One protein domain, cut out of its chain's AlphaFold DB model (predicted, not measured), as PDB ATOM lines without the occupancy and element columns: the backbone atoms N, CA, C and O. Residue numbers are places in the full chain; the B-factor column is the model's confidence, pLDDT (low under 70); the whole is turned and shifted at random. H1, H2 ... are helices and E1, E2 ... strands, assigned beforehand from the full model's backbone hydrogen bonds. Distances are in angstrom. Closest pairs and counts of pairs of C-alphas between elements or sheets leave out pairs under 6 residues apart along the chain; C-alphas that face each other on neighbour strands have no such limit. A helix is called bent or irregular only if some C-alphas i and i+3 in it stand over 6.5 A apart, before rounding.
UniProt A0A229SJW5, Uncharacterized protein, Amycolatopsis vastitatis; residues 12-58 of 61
ATOM      1  N   ALA A  12     -30.770 -19.422  45.903       80.06
ATOM      2  CA  ALA A  12     -31.671 -19.037  44.822       80.06
ATOM      3  C   ALA A  12     -31.128 -19.451  43.444       80.06
ATOM      4  O   ALA A  12     -31.857 -20.040  42.658       80.06
ATOM      5  N   VAL A  13     -29.833 -19.236  43.185       79.62
ATOM      6  CA  VAL A  13     -29.196 -19.615  41.912       79.62
ATOM      7  C   VAL A  13     -29.201 -21.132  41.732       79.62
ATOM      8  O   VAL A  13     -29.540 -21.616  40.658       79.62
ATOM      9  N   ARG A  14     -28.899 -21.896  42.792       80.38
ATOM     10  CA  ARG A  14     -28.970 -23.365  42.729       80.38
ATOM     11  C   ARG A  14     -30.379 -23.848  42.397       80.38
ATOM     12  O   ARG A  14     -30.519 -24.702  41.534       80.38
ATOM     13  N   HIS A  15     -31.402 -23.288  43.043       81.00
ATOM     14  CA  HIS A  15     -32.792 -23.676  42.803       81.00
ATOM     15  C   HIS A  15     -33.279 -23.293  41.407       81.00
ATOM     16  O   HIS A  15     -33.884 -24.127  40.745       81.00
ATOM     17  N   CYS A  16     -32.970 -22.082  40.932       75.88
ATOM     18  CA  CYS A  16     -33.325 -21.659  39.575       75.88
ATOM     19  C   CYS A  16     -32.685 -22.549  38.501       75.88
ATOM     20  O   CYS A  16     -33.292 -22.788  37.466       75.88
ATOM     21  N   CYS A  17     -31.470 -23.044  38.749       75.00
ATOM     22  CA  CYS A  17     -30.757 -23.937  37.837       75.00
ATOM     23  C   CYS A  17     -31.009 -25.432  38.107       75.00
ATOM     24  O   CYS A  17     -30.412 -26.264  37.429       75.00
ATOM     25  N   GLY A  18     -31.830 -25.782  39.106       80.94
ATOM     26  CA  GLY A  18     -32.110 -27.170  39.491       80.94
ATOM     27  C   GLY A  18     -30.905 -27.958  40.025       80.94
ATOM     28  O   GLY A  18     -30.954 -29.180  40.037       80.94
ATOM     29  N   LEU A  19     -29.832 -27.286  40.459       83.31
ATOM     30  CA  LEU A  19     -28.579 -27.932  40.853       83.31
ATOM     31  C   LEU A  19     -28.655 -28.521  42.265       83.31
ATOM     32  O   LEU A  19     -28.912 -27.802  43.240       83.31
ATOM     33  N   ILE A  20     -28.314 -29.801  42.386       82.25
ATOM     34  CA  ILE A  20     -28.137 -30.521  43.651       82.25
ATOM     35  C   ILE A  20     -26.663 -30.893  43.883       82.25
ATOM     36  O   ILE A  20     -25.872 -30.994  42.943       82.25
ATOM     37  N   PRO A  21     -26.232 -31.058  45.151       82.56
ATOM     38  CA  PRO A  21     -24.868 -31.482  45.449       82.56
ATOM     39  C   PRO A  21     -24.519 -32.797  44.742       82.56
ATOM     40  O   PRO A  21     -25.244 -33.779  44.868       82.56
ATOM     41  N   GLY A  22     -23.384 -32.814  44.044       82.69
ATOM     42  CA  GLY A  22     -22.934 -33.966  43.260       82.69
ATOM     43  C   GLY A  22     -23.240 -33.866  41.764       82.69
ATOM     44  O   GLY A  22     -22.638 -34.615  40.993       82.69
ATOM     45  N   ASP A  23     -24.082 -32.918  41.341       84.25
ATOM     46  CA  ASP A  23     -24.328 -32.676  39.922       84.25
ATOM     47  C   ASP A  23     -23.062 -32.235  39.192       84.25
ATOM     48  O   ASP A  23     -22.266 -31.419  39.672       84.25
ATOM     49  N   ARG A  24     -22.905 -32.759  37.976       83.81
ATOM     50  CA  ARG A  24     -21.885 -32.306  37.034       83.81
ATOM     51  C   ARG A  24     -22.483 -31.227  36.147       83.81
ATOM     52  O   ARG A  24     -23.558 -31.405  35.588       83.81
ATOM     53  N   VAL A  25     -21.754 -30.130  35.997       86.81
ATOM     54  CA  VAL A  25     -22.145 -28.997  35.154       86.81
ATOM     55  C   VAL A  25     -21.038 -28.686  34.163       86.81
ATOM     56  O   VAL A  25     -19.857 -28.891  34.458       86.81
ATOM     57  N   LEU A  26     -21.413 -28.161  33.000       87.94
ATOM     58  CA  LEU A  26     -20.447 -27.581  32.083       87.94
ATOM     59  C   LEU A  26     -20.177 -26.138  32.517       87.94
ATOM     60  O   LEU A  26     -21.093 -25.321  32.584       87.94
ATOM     61  N   LEU A  27     -18.916 -25.834  32.811       87.69
ATOM     62  CA  LEU A  27     -18.465 -24.483  33.121       87.69
ATOM     63  C   LEU A  27     -17.731 -23.915  31.908       87.69
ATOM     64  O   LEU A  27     -16.735 -24.487  31.466       87.69
ATOM     65  N   ALA A  28     -18.210 -22.792  31.386       90.19
ATOM     66  CA  ALA A  28     -17.601 -22.092  30.265       90.19
ATOM     67  C   ALA A  28     -17.158 -20.692  30.695       90.19
ATOM     68  O   ALA A  28     -17.879 -19.998  31.406       90.19
ATOM     69  N   ALA A  29     -15.980 -20.260  30.255       92.19
ATOM     70  CA  ALA A  29     -15.564 -18.870  30.395       92.19
ATOM     71  C   ALA A  29     -15.997 -18.078  29.159       92.19
ATOM     72  O   ALA A  29     -15.784 -18.534  28.035       92.19
ATOM     73  N   ASP A  30     -16.549 -16.884  29.368       92.75
ATOM     74  CA  ASP A  30     -16.710 -15.869  28.328       92.75
ATOM     75  C   ASP A  30     -15.746 -14.707  28.620       92.75
ATOM     76  O   ASP A  30     -16.088 -13.791  29.377       92.75
ATOM     77  N   PRO A  31     -14.539 -14.708  28.018       91.38
ATOM     78  CA  PRO A  31     -13.545 -13.663  28.244       91.38
ATOM     79  C   PRO A  31     -13.996 -12.282  27.769       91.38
ATOM     80  O   PRO A  31     -13.471 -11.274  28.228       91.38
ATOM     81  N   ARG A  32     -14.958 -12.203  26.840       95.44
ATOM     82  CA  ARG A  32     -15.443 -10.915  26.320       95.44
ATOM     83  C   ARG A  32     -16.320 -10.197  27.335       95.44
ATOM     84  O   ARG A  32     -16.456  -8.979  27.261       95.44
ATOM     85  N   ARG A  33     -16.949 -10.959  28.226       93.19
ATOM     86  CA  ARG A  33     -17.844 -10.462  29.274       93.19
ATOM     87  C   ARG A  33     -17.243 -10.586  30.672       93.19
ATOM     88  O   ARG A  33     -17.864 -10.106  31.610       93.19
ATOM     89  N   ASP A  34     -16.069 -11.205  30.787       92.31
ATOM     90  CA  ASP A  34     -15.386 -11.508  32.048       92.31
ATOM     91  C   ASP A  34     -16.282 -12.282  33.033       92.31
ATOM     92  O   ASP A  34     -16.387 -11.974  34.218       92.31
ATOM     93  N   VAL A  35     -16.996 -13.286  32.514       89.69
ATOM     94  CA  VAL A  35     -17.909 -14.122  33.308       89.69
ATOM     95  C   VAL A  35     -17.640 -15.605  33.111       89.69
ATOM     96  O   VAL A  35     -17.215 -16.057  32.045       89.69
ATOM     97  N   LEU A  36     -17.958 -16.376  34.148       86.75
ATOM     98  CA  LEU A  36     -18.098 -17.824  34.073       86.75
ATOM     99  C   LEU A  36     -19.581 -18.178  33.958       86.75
ATOM    100  O   LEU A  36     -20.394 -17.779  34.792       86.75
ATOM    101  N   ILE A  37     -19.919 -18.938  32.926       88.69
ATOM    102  CA  ILE A  37     -21.265 -19.406  32.626       88.69
ATOM    103  C   ILE A  37     -21.366 -20.870  33.050       88.69
ATOM    104  O   ILE A  37     -20.555 -21.706  32.655       88.69
ATOM    105  N   VAL A  38     -22.375 -21.174  33.864       87.31
ATOM    106  CA  VAL A  38     -22.712 -22.540  34.272       87.31
ATOM    107  C   VAL A  38     -23.862 -23.021  33.400       87.31
ATOM    108  O   VAL A  38     -24.934 -22.419  33.418       87.31
ATOM    109  N   HIS A  39     -23.655 -24.115  32.674       87.44
ATOM    110  CA  HIS A  39     -24.695 -24.798  31.912       87.44
ATOM    111  C   HIS A  39     -25.074 -26.110  32.620       87.44
ATOM    112  O   HIS A  39     -24.284 -27.064  32.613       87.44
ATOM    113  N   PRO A  40     -26.256 -26.169  33.262       85.31
ATOM    114  CA  PRO A  40     -26.800 -27.412  33.799       85.31
ATOM    115  C   PRO A  40     -27.113 -28.416  32.676       85.31
ATOM    116  O   PRO A  40     -27.486 -27.981  31.583       85.31
ATOM    117  N   PRO A  41     -27.040 -29.735  32.936       83.62
ATOM    118  CA  PRO A  41     -27.347 -30.765  31.939       83.62
ATOM    119  C   PRO A  41     -28.718 -30.593  31.279       83.62
ATOM    120  O   PRO A  41     -28.791 -30.605  30.060       83.62
ATOM    121  N   ALA A  42     -29.767 -30.296  32.055       83.75
ATOM    122  CA  ALA A  42     -31.116 -30.098  31.516       83.75
ATOM    123  C   ALA A  42     -31.180 -28.981  30.456       83.75
ATOM    124  O   ALA A  42     -31.831 -29.127  29.430       83.75
ATOM    125  N   VAL A  43     -30.441 -27.886  30.667       86.00
ATOM    126  CA  VAL A  43     -30.375 -26.785  29.691       86.00
ATOM    127  C   VAL A  43     -29.626 -27.218  28.431       86.00
ATOM    128  O   VAL A  43     -29.981 -26.803  27.332       86.00
ATOM    129  N   LEU A  44     -28.581 -28.039  28.570       87.75
ATOM    130  CA  LEU A  44     -27.880 -28.598  27.414       87.75
ATOM    131  C   LEU A  44     -28.783 -29.552  26.633       87.75
ATOM    132  O   LEU A  44     -28.794 -29.474  25.408       87.75
ATOM    133  N   ASP A  45     -29.559 -30.391  27.318       87.94
ATOM    134  CA  ASP A  45     -30.506 -31.313  26.691       87.94
ATOM    135  C   ASP A  45     -31.549 -30.550  25.864       87.94
ATOM    136  O   ASP A  45     -31.752 -30.875  24.694       87.94
ATOM    137  N   ASP A  46     -32.129 -29.479  26.415       88.75
ATOM    138  CA  ASP A  46     -33.088 -28.623  25.706       88.75
ATOM    139  C   ASP A  46     -32.464 -27.952  24.469       88.75
ATOM    140  O   ASP A  46     -33.046 -27.964  23.380       88.75
ATOM    141  N   LEU A  47     -31.255 -27.391  24.609       90.06
ATOM    142  CA  LEU A  47     -30.538 -26.741  23.506       90.06
ATOM    143  C   LEU A  47     -30.178 -27.733  22.395       90.06
ATOM    144  O   LEU A  47     -30.305 -27.415  21.210       90.06
ATOM    145  N   LEU A  48     -29.735 -28.935  22.763       91.00
ATOM    146  CA  LEU A  48     -29.396 -29.992  21.815       91.00
ATOM    147  C   LEU A  48     -30.645 -30.538  21.127       91.00
ATOM    148  O   LEU A  48     -30.624 -30.732  19.914       91.00
ATOM    149  N   ALA A  49     -31.740 -30.743  21.860       90.81
ATOM    150  CA  ALA A  49     -33.010 -31.185  21.297       90.81
ATOM    151  C   ALA A  49     -33.548 -30.179  20.272       90.81
ATOM    152  O   ALA A  49     -33.885 -30.570  19.153       90.81
ATOM    153  N   ALA A  50     -33.554 -28.885  20.613       89.75
ATOM    154  CA  ALA A  50     -33.944 -27.823  19.689       89.75
ATOM    155  C   ALA A  50     -33.054 -27.819  18.438       89.75
ATOM    156  O   ALA A  50     -33.553 -27.817  17.312       89.75
ATOM    157  N   ARG A  51     -31.732 -27.916  18.622       90.88
ATOM    158  CA  ARG A  51     -30.793 -27.926  17.499       90.88
ATOM    159  C   ARG A  51     -30.954 -29.152  16.601       90.88
ATOM    160  O   ARG A  51     -30.855 -29.033  15.382       90.88
ATOM    161  N   HIS A  52     -31.199 -30.324  17.179       90.00
ATOM    162  CA  HIS A  52     -31.480 -31.535  16.415       90.00
ATOM    163  C   HIS A  52     -32.801 -31.428  15.652       90.00
ATOM    164  O   HIS A  52     -32.847 -31.850  14.503       90.00
ATOM    165  N   ALA A  53     -33.845 -30.836  16.238       88.12
ATOM    166  CA  ALA A  53     -35.117 -30.621  15.551       88.12
ATOM    167  C   ALA A  53     -34.957 -29.715  14.317       88.12
ATOM    168  O   ALA A  53     -35.489 -30.031  13.256       88.12
ATOM    169  N   GLU A  54     -34.171 -28.640  14.422       88.75
ATOM    170  CA  GLU A  54     -33.842 -27.773  13.282       88.75
ATOM    171  C   GLU A  54     -33.057 -28.509  12.188       88.75
ATOM    172  O   GLU A  54     -33.341 -28.344  11.005       88.75
ATOM    173  N   LEU A  55     -32.064 -29.317  12.575       85.81
ATOM    174  CA  LEU A  55     -31.239 -30.075  11.632       85.81
ATOM    175  C   LEU A  55     -32.024 -31.194  10.936       85.81
ATOM    176  O   LEU A  55     -31.824 -31.432   9.751       85.81
ATOM    177  N   LEU A  56     -32.911 -31.877  11.662       82.38
ATOM    178  CA  LEU A  56     -33.734 -32.972  11.139       82.38
ATOM    179  C   LEU A  56     -34.961 -32.469  10.364       82.38
ATOM    180  O   LEU A  56     -35.479 -33.186   9.516       82.38
ATOM    181  N   GLY A  57     -35.425 -31.247  10.640       67.12
ATOM    182  CA  GLY A  57     -36.511 -30.582   9.915       67.12
ATOM    183  C   GLY A  57     -36.066 -29.839   8.650       67.12
ATOM    184  O   GLY A  57     -36.899 -29.203   8.008       67.12
ATOM    185  N   GLY A  58     -34.776 -29.892   8.300       64.06
ATOM    186  CA  GLY A  58     -34.163 -29.099   7.236       64.06
ATOM    187  C   GLY A  58     -33.577 -29.918   6.084       64.06
ATOM    188  O   GLY A  58     -32.398 -29.756   5.800       64.06
TER     189      GLY A  58
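AT A GLANCE: This is residues 12 to 58 of the 61 residues of an uncharacterized protein of Amycolatopsis vastitatis (UniProt A0A229SJW5). Picture two arms that meet at a corner: a narrow hairpin of two strands, E1 and E2, and one long helix, H2, which starts just after E2 and sticks out away from the hairpin with residues 45 to 58 standing free. The short helix H1 lies at the same end of the hairpin as that corner, off to the far side from H2, and the tip of the hairpin, residues 30 to 35, also stands free. The printed part has 47 residues with two named helices and two named strands, in the order H1, E1, E2, H2; the sheet has the order E1 - E2 and is antiparallel, and the class is mixed, helices and strands. The whole is loose, with a radius of gyration of the C-alphas of 13.5 A, and the C-alphas span 37 by 28 by 17 A along their three main axes.

IN THESE COORDINATES: Begin with the sheet. Find C-alpha 26 at (-20.447, -27.581, 32.083); from there strand E1, residues 26 to 30, runs 12.9 A to C-alpha 30 at (-16.710, -15.869, 28.328), so look for y rising along it. Four residues later strand E2, residues 35 to 39, brings you back over 12.7 A, from Val 35 to His 39, with y now falling. After the single residue Pro 40, look for helix H2, residues 41 to 56, which begins with C-alpha 41 at (-27.347, -30.765, 31.939) and ends 21.9 A away with C-alpha 56 at (-33.734, -32.972, 11.139); z falls from one to the other. Go back to the first printed residues for helix H1, residues 12 to 16, a short one that starts with C-alpha 12 at (-31.671, -19.037, 44.822).

HOW THE PARTS SIT: Start at the hairpin of E1 and E2, two antiparallel neighbour strands whose N-to-C directions stand at 153 degrees. Look at the C-alphas that face each other: those of Leu 26 and His 39 are 5.1 A apart, those of Ala 29 and Leu 36 are 4.6 A apart, and those of Asp 30 and Val 35 are 5.4 A apart. Now look at the backbone between the strands: N 28 and O 37, at 2.9 A, and N 37 and O 28, at 2.8 A, are within hydrogen-bond range. Near the end of the hairpin where H2 begins, N 39 and O 26 are within that range too, at 2.8 A. From there step to H2, where the closest C-alphas of E1 and H2 are those of Leu 26 and Pro 41, 7.6 A apart; this is the one pair of C-alphas within 8 A, and the two centres are 18.3 A apart. H1 and E2 are apart, and H1 and H2 are apart. Within H1 and H2 you will find each O i to N i+4 pair within hydrogen-bond range, and neither helix is bent.

THE WHOLE: The printed residues run from 12 to 58 without a gap, out of a full chain of 61 residues. The two C-alphas farthest apart are those of Pro 21 and Gly 58, at 39.4 A; the first and last printed C-alphas, those of Ala 12 and Gly 58, are 39.0 A apart. The links E1 to E2, with 4 residues, and E2 to H2, with 1 residue, are tight, while H1 to E1, with 9 residues, is a short link; no link is long. Read the B-factor column for the model's confidence: the mean pLDDT of the printed part is 85.6, and residues 57 to 58, the two that follow H2, are under 70.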